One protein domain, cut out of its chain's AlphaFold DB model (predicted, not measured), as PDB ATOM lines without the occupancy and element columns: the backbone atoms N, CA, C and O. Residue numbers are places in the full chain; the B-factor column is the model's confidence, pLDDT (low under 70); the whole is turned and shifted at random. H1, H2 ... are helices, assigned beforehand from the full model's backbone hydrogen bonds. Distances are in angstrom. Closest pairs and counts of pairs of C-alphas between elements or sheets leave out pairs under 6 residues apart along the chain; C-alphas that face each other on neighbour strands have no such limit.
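This is residues 27 to 115 of the 117 residues of the protein "Aste57867_24739 protein" of Aphanomyces stellatus (UniProt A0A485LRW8). A small head of four short helices, H1 to H4, bears one long helical arm: H5 touches none of the other helices, and residues 95 to 115, of which 95 to 113 belong to H5, stick out from the head and make the length of the whole. In the head, H2 and H3 form a helical hairpin, H4 turns off at a corner after H3, and H1 meets H3 near its own first residues. The printed part has 89 residues, with five named helices in the order H1, H2, H3, H4, H5 and no named strand, and its class is all helix. The whole is loose, with a radius of gyration of the C-alphas of 16.9 A, and spans 54 by 25 by 24 A.

H1 comes first, residues 27 to 39, from C-alpha 27 at (135.574, 189.716, 177.323), and is 18.4 A long from first to last C-alpha. Residues 40 to 51 hold no named element. H2, residues 52 to 57, measures 8.7 A, H3, residues 61 to 70, 13.8 A, and H4, residues 73 to 81, 12.5 A. H5, residues 93 to 113, is the longest helix at 30.4 A, from C-alpha 93 at (143.770, 164.837, 161.113) to C-alpha 113 at (169.420, 167.321, 144.935).

H3 is the hub, touching three helices. H2 and H3, a hairpin, touch at a shallow tilt of 28 degrees, opposite ways; their closest C-alphas are those of Leu 55 and Thr 61, 6.7 A apart. H3 and H4 touch only at the corner by their link, about perpendicular at 82 degrees, with the C-alphas of Ile 67 and Gly 73 closest at 5.1 A. H1 and H3 only just touch, with 3 pairs of C-alphas within 8 A, and H1 does so with residue 29 alone; the closest C-alphas are those of Val 29 and Leu 63, 7.0 A apart. They run opposite ways at a tilt of 38 degrees, only just steep. H1 and H4 are close but not clearly touching, with the C-alphas of Ala 30 and Leu 81 closest at 7.7 A. H5 is apart from the other four helices. In H1, H2, H3, H4 and H5 every O i to N i+4 pair is within hydrogen-bond range.

The C-alphas of Lys 80 and Arg 115, the two farthest apart, are 54.9 A from each other. Without the residues that stand free, 95 to 115, the body has 68 residues and spans 32 by 30 by 24 A. The printed part has no cut. The links H1 to H2 and H4 to H5 are long, while H2 to H3 and H3 to H4 are tight. The mean pLDDT of the printed part is 75.7, and residues 40 to 46, 86 to 98 and 114 to 115 are under 70.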
ATOM      1  N   ASN A  27     136.110 188.722 178.250       89.38
ATOM      2  CA  ASN A  27     135.574 189.716 177.323       89.38
ATOM      3  C   ASN A  27     136.571 190.053 176.212       89.38
ATOM      4  O   ASN A  27     136.172 190.117 175.054       89.38
ATOM      5  N   VAL A  28     137.859 190.168 176.550       89.56
ATOM      6  CA  VAL A  28     138.945 190.411 175.589       89.56
ATOM      7  C   VAL A  28     139.080 189.234 174.620       89.56
ATOM      8  O   VAL A  28     139.143 189.406 173.406       89.56
ATOM      9  N   VAL A  29     139.047 188.004 175.138       87.94
ATOM     10  CA  VAL A  29     139.085 186.790 174.305       87.94
ATOM     11  C   VAL A  29     137.862 186.711 173.386       87.94
ATOM     12  O   VAL A  29     137.985 186.373 172.209       87.94
ATOM     13  N   ALA A  30     136.678 187.055 173.893       88.50
ATOM     14  CA  ALA A  30     135.437 187.045 173.131       88.50
ATOM     15  C   ALA A  30     135.417 188.100 172.015       88.50
ATOM     16  O   ALA A  30     134.884 187.824 170.938       88.50
ATOM     17  N   THR A  31     135.970 189.294 172.248       89.31
ATOM     18  CA  THR A  31     136.057 190.350 171.229       89.31
ATOM     19  C   THR A  31     137.014 189.967 170.112       89.31
ATOM     20  O   THR A  31     136.637 190.065 168.947       89.31
ATOM     21  N   GLU A  32     138.192 189.439 170.452       88.25
ATOM     22  CA  GLU A  32     139.171 188.966 169.467       88.25
ATOM     23  C   GLU A  32     138.608 187.811 168.631       88.25
ATOM     24  O   GLU A  32     138.686 187.827 167.404       88.25
ATOM     25  N   LEU A  33     137.943 186.841 169.267       86.88
ATOM     26  CA  LEU A  33     137.289 185.746 168.547       86.88
ATOM     27  C   LEU A  33     136.215 186.254 167.577       86.88
ATOM     28  O   LEU A  33     136.118 185.756 166.458       86.88
ATOM     29  N   ARG A  34     135.417 187.256 167.969       86.25
ATOM     30  CA  ARG A  34     134.418 187.870 167.078       86.25
ATOM     31  C   ARG A  34     135.063 188.630 165.921       86.25
ATOM     32  O   ARG A  34     134.524 188.579 164.820       86.25
ATOM     33  N   ALA A  35     136.184 189.311 166.157       85.56
ATOM     34  CA  ALA A  35     136.932 190.001 165.110       85.56
ATOM     35  C   ALA A  35     137.448 189.005 164.061       85.56
ATOM     36  O   ALA A  35     137.173 189.172 162.878       85.56
ATOM     37  N   ILE A  36     138.052 187.897 164.504       83.06
ATOM     38  CA  ILE A  36     138.552 186.833 163.620       83.06
ATOM     39  C   ILE A  36     137.411 186.188 162.815       83.06
ATOM     40  O   ILE A  36     137.544 185.949 161.615       83.06
ATOM     41  N   VAL A  37     136.258 185.936 163.441       81.81
ATOM     42  CA  VAL A  37     135.076 185.397 162.739       81.81
ATOM     43  C   VAL A  37     134.515 186.392 161.715       81.81
ATOM     44  O   VAL A  37     133.972 185.975 160.701       81.81
ATOM     45  N   LYS A  38     134.649 187.704 161.944       80.94
ATOM     46  CA  LYS A  38     134.226 188.737 160.986       80.94
ATOM     47  C   LYS A  38     135.196 188.868 159.807       80.94
ATOM     48  O   LYS A  38     134.753 189.074 158.683       80.94
ATOM     49  N   GLU A  39     136.496 188.780 160.072       74.62
ATOM     50  CA  GLU A  39     137.553 188.857 159.054       74.62
ATOM     51  C   GLU A  39     137.592 187.625 158.153       74.62
ATOM     52  O   GLU A  39     138.027 187.702 157.007       74.62
ATOM     53  N   THR A  40     137.113 186.490 158.656       69.12
ATOM     54  CA  THR A  40     136.980 185.265 157.877       69.12
ATOM     55  C   THR A  40     135.603 185.240 157.215       69.12
ATOM     56  O   THR A  40     134.600 185.034 157.898       69.12
ATOM     57  N   PRO A  41     135.497 185.423 155.884       61.03
ATOM     58  CA  PRO A  41     134.238 185.225 155.180       61.03
ATOM     59  C   PRO A  41     133.933 183.724 155.154       61.03
ATOM     60  O   PRO A  41     134.191 183.016 154.181       61.03
ATOM     61  N   THR A  42     133.436 183.201 156.269       58.03
ATOM     62  CA  THR A  42     132.921 181.842 156.327       58.03
ATOM     63  C   THR A  42     131.582 181.829 155.598       58.03
ATOM     64  O   THR A  42     130.700 182.645 155.844       58.03
ATOM     65  N   THR A  43     131.399 180.874 154.690       51.00
ATOM     66  CA  THR A  43     130.127 180.614 153.989       51.00
ATOM     67  C   THR A  43     129.010 180.139 154.926       51.00
ATOM     68  O   THR A  43     127.911 179.805 154.484       51.00
ATOM     69  N   LYS A  44     129.276 180.082 156.233       54.56
ATOM     70  CA  LYS A  44     128.392 179.511 157.235       54.56
ATOM     71  C   LYS A  44     127.593 180.617 157.917       54.56
ATOM     72  O   LYS A  44     128.132 181.552 158.494       54.56
ATOM     73  N   LYS A  45     126.270 180.464 157.893       54.06
ATOM     74  CA  LYS A  45     125.281 181.377 158.497       54.06
ATOM     75  C   LYS A  45     125.341 181.446 160.033       54.06
ATOM     76  O   LYS A  45     124.631 182.251 160.632       54.06
ATOM     77  N   HIS A  46     126.129 180.585 160.681       57.72
ATOM     78  CA  HIS A  46     126.120 180.387 162.129       57.72
ATOM     79  C   HIS A  46     127.439 180.808 162.778       57.72
ATOM     80  O   HIS A  46     128.511 180.648 162.202       57.72
ATOM     81  N   ARG A  47     127.346 181.325 164.012       71.50
ATOM     82  CA  ARG A  47     128.503 181.658 164.852       71.50
ATOM     83  C   ARG A  47     129.181 180.365 165.303       71.50
ATOM     84  O   ARG A  47     128.736 179.715 166.251       71.50
ATOM     85  N   GLU A  48     130.213 179.976 164.570       77.38
ATOM     86  CA  GLU A  48     131.024 178.795 164.841       77.38
ATOM     87  C   GLU A  48     132.355 179.162 165.483       77.38
ATOM     88  O   GLU A  48     132.922 180.227 165.236       77.38
ATOM     89  N   MET A  49     132.853 178.255 166.319       80.50
ATOM     90  CA  MET A  49     134.168 178.405 166.927       80.50
ATOM     91  C   MET A  49     135.267 178.233 165.860       80.50
ATOM     92  O   MET A  49     135.298 177.185 165.211       80.50
ATOM     93  N   PRO A  50     136.183 179.206 165.677       78.62
ATOM     94  CA  PRO A  50     137.289 179.064 164.736       78.62
ATOM     95  C   PRO A  50     138.196 177.887 165.108       78.62
ATOM     96  O   PRO A  50     138.493 177.650 166.282       78.62
ATOM     97  N   ASP A  51     138.662 177.154 164.093       79.38
ATOM     98  CA  ASP A  51     139.554 176.018 164.305       79.38
ATOM     99  C   ASP A  51     140.919 176.476 164.838       79.38
ATOM    100  O   ASP A  51     141.489 177.499 164.452       79.38
ATOM    101  N   THR A  52     141.491 175.646 165.698       80.19
ATOM    102  CA  THR A  52     142.825 175.816 166.260       80.19
ATOM    103  C   THR A  52     143.908 175.965 165.193       80.19
ATOM    104  O   THR A  52     144.841 176.741 165.396       80.19
ATOM    105  N   GLN A  53     143.817 175.255 164.060       76.75
ATOM    106  CA  GLN A  53     144.781 175.414 162.966       76.75
ATOM    107  C   GLN A  53     144.646 176.765 162.285       76.75
ATOM    108  O   GLN A  53     145.658 177.369 161.944       76.75
ATOM    109  N   HIS A  54     143.417 177.246 162.130       77.44
ATOM    110  CA  HIS A  54     143.155 178.542 161.532       77.44
ATOM    111  C   HIS A  54     143.730 179.668 162.399       77.44
ATOM    112  O   HIS A  54     144.490 180.499 161.911       77.44
ATOM    113  N   LEU A  55     143.495 179.619 163.715       78.56
ATOM    114  CA  LEU A  55     144.087 180.572 164.660       78.56
ATOM    115  C   LEU A  55     145.621 180.545 164.640       78.56
ATOM    116  O   LEU A  55     146.261 181.591 164.693       78.56
ATOM    117  N   LYS A  56     146.225 179.358 164.517       80.12
ATOM    118  CA  LYS A  56     147.684 179.223 164.383       80.12
ATOM    119  C   LYS A  56     148.209 179.780 163.061       80.12
ATOM    120  O   LYS A  56     149.260 180.407 163.067       80.12
ATOM    121  N   ALA A  57     147.496 179.568 161.955       74.38
ATOM    122  CA  ALA A  57     147.867 180.101 160.645       74.38
ATOM    123  C   ALA A  57     147.833 181.638 160.620       74.38
ATOM    124  O   ALA A  57     148.676 182.253 159.978       74.38
ATOM    125  N   LEU A  58     146.923 182.247 161.385       73.69
ATOM    126  CA  LEU A  58     146.850 183.696 161.602       73.69
ATOM    127  C   LEU A  58     147.895 184.230 162.603       73.69
ATOM    128  O   LEU A  58     147.865 185.405 162.956       73.69
ATOM    129  N   GLY A  59     148.784 183.380 163.128       81.38
ATOM    130  CA  GLY A  59     149.769 183.762 164.146       81.38
ATOM    131  C   GLY A  59     149.187 183.981 165.548       81.38
ATOM    132  O   GLY A  59     149.938 184.263 166.481       81.38
ATOM    133  N   ARG A  60     147.877 183.776 165.745       82.12
ATOM    134  CA  ARG A  60     147.147 183.990 167.010       82.12
ATOM    135  C   ARG A  60     147.314 182.829 167.996       82.12
ATOM    136  O   ARG A  60     146.360 182.224 168.491       82.12
ATOM    137  N   THR A  61     148.568 182.457 168.242       81.69
ATOM    138  CA  THR A  61     148.952 181.375 169.164       81.69
ATOM    139  C   THR A  61     148.779 181.755 170.635       81.69
ATOM    140  O   THR A  61     148.535 180.884 171.475       81.69
ATOM    141  N   ASP A  62     148.853 183.049 170.922       86.81
ATOM    142  CA  ASP A  62     148.516 183.719 172.173       86.81
ATOM    143  C   ASP A  62     147.060 183.453 172.583       86.81
ATOM    144  O   ASP A  62     146.807 182.941 173.676       86.81
ATOM    145  N   LEU A  63     146.115 183.672 171.666       84.94
ATOM    146  CA  LEU A  63     144.687 183.441 171.877       84.94
ATOM    147  C   LEU A  63     144.395 181.956 172.133       84.94
ATOM    148  O   LEU A  63     143.651 181.605 173.050       84.94
ATOM    149  N   VAL A  64     145.038 181.061 171.375       85.56
ATOM    150  CA  VAL A  64     144.926 179.607 171.589       85.56
ATOM    151  C   VAL A  64     145.403 179.220 172.993       85.56
ATOM    152  O   VAL A  64     144.763 178.399 173.658       85.56
ATOM    153  N   HIS A  65     146.511 179.801 173.462       85.81
ATOM    154  CA  HIS A  65     147.029 179.554 174.806       85.81
ATOM    155  C   HIS A  65     146.113 180.113 175.891       85.81
ATOM    156  O   HIS A  65     145.858 179.413 176.873       85.81
ATOM    157  N   ALA A  66     145.596 181.326 175.707       88.19
ATOM    158  CA  ALA A  66     144.653 181.951 176.624       88.19
ATOM    159  C   ALA A  66     143.403 181.081 176.804       88.19
ATOM    160  O   ALA A  66     143.046 180.727 177.928       88.19
ATOM    161  N   ILE A  67     142.796 180.652 175.693       86.50
ATOM    162  CA  ILE A  67     141.603 179.800 175.692       86.50
ATOM    163  C   ILE A  67     141.867 178.492 176.445       86.50
ATOM    164  O   ILE A  67     141.079 178.106 177.305       86.50
ATOM    165  N   ARG A  68     142.992 177.820 176.165       86.31
ATOM    166  CA  ARG A  68     143.331 176.529 176.787       86.31
ATOM    167  C   ARG A  68     143.680 176.638 178.268       86.31
ATOM    168  O   ARG A  68     143.219 175.808 179.040       86.31
ATOM    169  N   LYS A  69     144.506 177.614 178.653       85.56
ATOM    170  CA  LYS A  69     145.059 177.703 180.014       85.56
ATOM    171  C   LYS A  69     144.159 178.460 180.986       85.56
ATOM    172  O   LYS A  69     144.150 178.122 182.160       85.56
ATOM    173  N   LYS A  70     143.441 179.486 180.518       86.31
ATOM    174  CA  LYS A  70     142.707 180.417 181.393       86.31
ATOM    175  C   LYS A  70     141.192 180.249 181.332       86.31
ATOM    176  O   LYS A  70     140.519 180.490 182.324       86.31
ATOM    177  N   HIS A  71     140.653 179.804 180.194       84.81
ATOM    178  CA  HIS A  71     139.200 179.788 179.954       84.81
ATOM    179  C   HIS A  71     138.583 178.388 179.846       84.81
ATOM    180  O   HIS A  71     137.420 178.267 179.472       84.81
ATOM    181  N   GLY A  72     139.335 177.335 180.188       81.62
ATOM    182  CA  GLY A  72     138.831 175.954 180.211       81.62
ATOM    183  C   GLY A  72     138.739 175.283 178.835       81.62
ATOM    184  O   GLY A  72     138.086 174.255 178.683       81.62
ATOM    185  N   GLY A  73     139.393 175.850 177.819       84.69
ATOM    186  CA  GLY A  73     139.450 175.297 176.471       84.69
ATOM    187  C   GLY A  73     138.340 175.779 175.537       84.69
ATOM    188  O   GLY A  73     137.430 176.518 175.905       84.69
ATOM    189  N   PHE A  74     138.437 175.346 174.279       83.56
ATOM    190  CA  PHE A  74     137.547 175.786 173.197       83.56
ATOM    191  C   PHE A  74     136.087 175.404 173.448       83.56
ATOM    192  O   PHE A  74     135.189 176.149 173.065       83.56
ATOM    193  N   VAL A  75     135.854 174.286 174.143       83.69
ATOM    194  CA  VAL A  75     134.506 173.821 174.472       83.69
ATOM    195  C   VAL A  75     133.817 174.727 175.478       83.69
ATOM    196  O   VAL A  75     132.713 175.204 175.221       83.69
ATOM    197  N   ALA A  76     134.501 175.047 176.575       84.31
ATOM    198  CA  ALA A  76     133.984 175.959 177.586       84.31
ATOM    199  C   ALA A  76     133.731 177.363 177.012       84.31
ATOM    200  O   ALA A  76     132.694 177.969 177.279       84.31
ATOM    201  N   VAL A  77     134.646 177.864 176.176       87.69
ATOM    202  CA  VAL A  77     134.498 179.180 175.537       87.69
ATOM    203  C   VAL A  77     133.328 179.204 174.552       87.69
ATOM    204  O   VAL A  77     132.560 180.162 174.560       87.69
ATOM    205  N   ALA A  78     133.133 178.159 173.743       86.94
ATOM    206  CA  ALA A  78     132.008 178.120 172.812       86.94
ATOM    207  C   ALA A  78     130.670 178.035 173.545       86.94
ATOM    208  O   ALA A  78     129.739 178.744 173.178       86.94
ATOM    209  N   HIS A  79     130.601 177.242 174.619       86.88
ATOM    210  CA  HIS A  79     129.413 177.161 175.463       86.88
ATOM    211  C   HIS A  79     129.053 178.533 176.053       86.88
ATOM    212  O   HIS A  79     127.912 178.970 175.944       86.88
ATOM    213  N   LYS A  80     130.043 179.268 176.583       88.38
ATOM    214  CA  LYS A  80     129.847 180.636 177.102       88.38
ATOM    215  C   LYS A  80     129.395 181.635 176.034       88.38
ATOM    216  O   LYS A  80     128.683 182.582 176.348       88.38
ATOM    217  N   LEU A  81     129.819 181.452 174.784       85.75
ATOM    218  CA  LEU A  81     129.441 182.322 173.667       85.75
ATOM    219  C   LEU A  81     128.149 181.883 172.960       85.75
ATOM    220  O   LEU A  81     127.663 182.616 172.095       85.75
ATOM    221  N   GLY A  82     127.603 180.711 173.302       86.81
ATOM    222  CA  GLY A  82     126.492 180.087 172.583       86.81
ATOM    223  C   GLY A  82     126.858 179.694 171.148       86.81
ATOM    224  O   GLY A  82     126.011 179.741 170.257       86.81
ATOM    225  N   TRP A  83     128.133 179.395 170.888       87.12
ATOM    226  CA  TRP A  83     128.643 179.052 169.559       87.12
ATOM    227  C   TRP A  83     128.685 177.544 169.364       87.12
ATOM    228  O   TRP A  83     128.903 176.779 170.306       87.12
ATOM    229  N   ARG A  84     128.504 177.110 168.116       81.31
ATOM    230  CA  ARG A  84     128.605 175.691 167.769       81.31
ATOM    231  C   ARG A  84     130.068 175.283 167.624       81.31
ATOM    232  O   ARG A  84     130.895 176.048 167.125       81.31
ATOM    233  N   ILE A  85     130.365 174.061 168.054       75.12
ATOM    234  CA  ILE A  85     131.669 173.424 167.886       75.12
ATOM    235  C   ILE A  85     131.464 172.217 166.990       75.12
ATOM    236  O   ILE A  85     130.712 171.306 167.331       75.12
ATOM    237  N   GLU A  86     132.161 172.178 165.864       68.06
ATOM    238  CA  GLU A  86     132.262 170.961 165.066       68.06
ATOM    239  C   GLU A  86     133.370 170.080 165.664       68.06
ATOM    240  O   GLU A  86     134.503 170.037 165.184       68.06
ATOM    241  N   THR A  87     133.073 169.388 166.771       58.28
ATOM    242  CA  THR A  87     134.046 168.586 167.542       58.28
ATOM    243  C   THR A  87     134.437 167.259 166.873       58.28
ATOM    244  O   THR A  87     134.842 166.316 167.543       58.28
ATOM    245  N   THR A  88     134.343 167.150 165.549       50.31
ATOM    246  CA  THR A  88     134.541 165.874 164.839       50.31
ATOM    247  C   THR A  88     135.991 165.655 164.375       50.31
ATOM    248  O   THR A  88     136.349 164.542 164.010       50.31
ATOM    249  N   LYS A  89     136.871 166.673 164.377       51.09
ATOM    250  CA  LYS A  89     138.161 166.613 163.641       51.09
ATOM    251  C   LYS A  89     139.448 166.770 164.469       51.09
ATOM    252  O   LYS A  89     140.497 167.004 163.879       51.09
ATOM    253  N   GLY A  90     139.403 166.633 165.796       51.19
ATOM    254  CA  GLY A  90     140.523 167.006 166.681       51.19
ATOM    255  C   GLY A  90     141.674 166.002 166.866       51.19
ATOM    256  O   GLY A  90     142.728 166.404 167.349       51.19
ATOM    257  N   MET A  91     141.530 164.719 166.516       45.59
ATOM    258  CA  MET A  91     142.505 163.697 166.957       45.59
ATOM    259  C   MET A  91     143.319 163.088 165.800       45.59
ATOM    260  O   MET A  91     144.546 163.014 165.870       45.59
ATOM    261  N   ASP A  92     142.688 162.752 164.675       46.25
ATOM    262  CA  ASP A  92     143.349 161.949 163.628       46.25
ATOM    263  C   ASP A  92     143.916 162.754 162.450       46.25
ATOM    264  O   ASP A  92     144.750 162.273 161.676       46.25
ATOM    265  N   THR A  93     143.473 163.997 162.285       50.91
ATOM    266  CA  THR A  93     143.770 164.837 161.113       50.91
ATOM    267  C   THR A  93     145.135 165.515 161.221       50.91
ATOM    268  O   THR A  93     145.913 165.486 160.263       50.91
ATOM    269  N   HIS A  94     145.490 166.050 162.393       56.75
ATOM    270  CA  HIS A  94     146.759 166.753 162.614       56.75
ATOM    271  C   HIS A  94     147.975 165.825 162.483       56.75
ATOM    272  O   HIS A  94     148.979 166.208 161.879       56.75
ATOM    273  N   LYS A  95     147.854 164.572 162.945       53.59
ATOM    274  CA  LYS A  95     148.893 163.542 162.791       53.59
ATOM    275  C   LYS A  95     149.134 163.215 161.313       53.59
ATOM    276  O   LYS A  95     150.277 163.157 160.869       53.59
ATOM    277  N   LYS A  96     148.067 163.085 160.517       54.28
ATOM    278  CA  LYS A  96     148.154 162.801 159.072       54.28
ATOM    279  C   LYS A  96     148.714 163.981 158.271       54.28
ATOM    280  O   LYS A  96     149.483 163.763 157.337       54.28
ATOM    281  N   LEU A  97     148.359 165.220 158.618       59.41
ATOM    282  CA  LEU A  97     148.853 166.421 157.931       59.41
ATOM    283  C   LEU A  97     150.345 166.675 158.193       59.41
ATOM    284  O   LEU A  97     151.080 166.924 157.240       59.41
ATOM    285  N   ALA A  98     150.810 166.516 159.434       57.59
ATOM    286  CA  ALA A  98     152.231 166.639 159.775       57.59
ATOM    287  C   ALA A  98     153.091 165.578 159.065       57.59
ATOM    288  O   ALA A  98     154.144 165.884 158.506       57.59
ATOM    289  N   VAL A  99     152.596 164.334 159.008       76.38
ATOM    290  CA  VAL A  99     153.251 163.248 158.262       76.38
ATOM    291  C   VAL A  99     153.313 163.552 156.759       76.38
ATOM    292  O   VAL A  99     154.340 163.304 156.130       76.38
ATOM    293  N   ARG A 100     152.249 164.111 156.163       74.19
ATOM    294  CA  ARG A 100     152.225 164.499 154.738       74.19
ATOM    295  C   ARG A 100     153.193 165.635 154.422       74.19
ATOM    296  O   ARG A 100     153.848 165.569 153.386       74.19
ATOM    297  N   GLN A 101     153.295 166.635 155.297       70.38
ATOM    298  CA  GLN A 101     154.203 167.762 155.095       70.38
ATOM    299  C   GLN A 101     155.662 167.291 155.082       70.38
ATOM    300  O   GLN A 101     156.352 167.505 154.091       70.38
ATOM    301  N   LYS A 102     156.061 166.477 156.071       74.38
ATOM    302  CA  LYS A 102     157.396 165.855 156.136       74.38
ATOM    303  C   LYS A 102     157.771 165.093 154.856       74.38
ATOM    304  O   LYS A 102     158.909 165.157 154.405       74.38
ATOM    305  N   ARG A 103     156.815 164.371 154.255       83.44
ATOM    306  CA  ARG A 103     157.034 163.639 152.993       83.44
ATOM    307  C   ARG A 103     157.224 164.571 151.796       83.44
ATOM    308  O   ARG A 103     158.044 164.272 150.933       83.44
ATOM    309  N   ARG A 104     156.481 165.680 151.727       81.38
ATOM    310  CA  ARG A 104     156.663 166.685 150.668       81.38
ATOM    311  C   ARG A 104     158.020 167.357 150.780       81.38
ATOM    312  O   ARG A 104     158.702 167.465 149.772       81.38
ATOM    313  N   ASP A 105     158.418 167.732 151.990       78.00
ATOM    314  CA  ASP A 105     159.692 168.407 152.230       78.00
ATOM    315  C   ASP A 105     160.869 167.487 151.866       78.00
ATOM    316  O   ASP A 105     161.785 167.904 151.162       78.00
ATOM    317  N   ALA A 106     160.790 166.200 152.225       84.81
ATOM    318  CA  ALA A 106     161.767 165.192 151.808       84.81
ATOM    319  C   ALA A 106     161.844 165.041 150.278       84.81
ATOM    320  O   ALA A 106     162.934 165.031 149.713       84.81
ATOM    321  N   ARG A 107     160.695 164.995 149.592       82.81
ATOM    322  CA  ARG A 107     160.648 164.896 148.126       82.81
ATOM    323  C   ARG A 107     161.158 166.161 147.435       82.81
ATOM    324  O   ARG A 107     161.800 166.066 146.398       82.81
ATOM    325  N   LEU A 108     160.892 167.341 147.993       82.69
ATOM    326  CA  LEU A 108     161.434 168.603 147.485       82.69
ATOM    327  C   LEU A 108     162.955 168.642 147.624       82.69
ATOM    328  O   LEU A 108     163.631 169.070 146.693       82.69
ATOM    329  N   LEU A 109     163.494 168.163 148.748       76.12
ATOM    330  CA  LEU A 109     164.937 168.035 148.961       76.12
ATOM    331  C   LEU A 109     165.571 167.055 147.970       76.12
ATOM    332  O   LEU A 109     166.615 167.358 147.400       76.12
ATOM    333  N   GLU A 110     164.918 165.922 147.717       77.88
ATOM    334  CA  GLU A 110     165.362 164.923 146.744       77.88
ATOM    335  C   GLU A 110     165.350 165.480 145.311       77.88
ATOM    336  O   GLU A 110     166.375 165.476 144.633       77.88
ATOM    337  N   VAL A 111     164.236 166.073 144.872       78.06
ATOM    338  CA  VAL A 111     164.129 166.724 143.553       78.06
ATOM    339  C   VAL A 111     165.147 167.856 143.409       78.06
ATOM    340  O   VAL A 111     165.732 168.017 142.342       78.06
ATOM    341  N   LYS A 112     165.394 168.630 144.472       75.06
ATOM    342  CA  LYS A 112     166.397 169.703 144.472       75.06
ATOM    343  C   LYS A 112     167.821 169.149 144.369       75.06
ATOM    344  O   LYS A 112     168.619 169.730 143.646       75.06
ATOM    345  N   LYS A 113     168.124 168.020 145.021       72.94
ATOM    346  CA  LYS A 113     169.420 167.321 144.935       72.94
ATOM    347  C   LYS A 113     169.703 166.806 143.522       72.94
ATOM    348  O   LYS A 113     170.824 166.922 143.048       72.94
ATOM    349  N   HIS A 114     168.683 166.284 142.843       65.50
ATOM    350  CA  HIS A 114     168.797 165.775 141.473       65.50
ATOM    351  C   HIS A 114     168.773 166.867 140.384       65.50
ATOM    352  O   HIS A 114     168.939 166.552 139.212       65.50
ATOM    353  N   ARG A 115     168.576 168.140 140.753       62.19
ATOM    354  CA  ARG A 115     168.556 169.298 139.838       62.19
ATOM    355  C   ARG A 115     169.867 170.091 139.803       62.19
ATOM    356  O   ARG A 115     169.876 171.196 139.276       62.19
TER     357      ARG A 115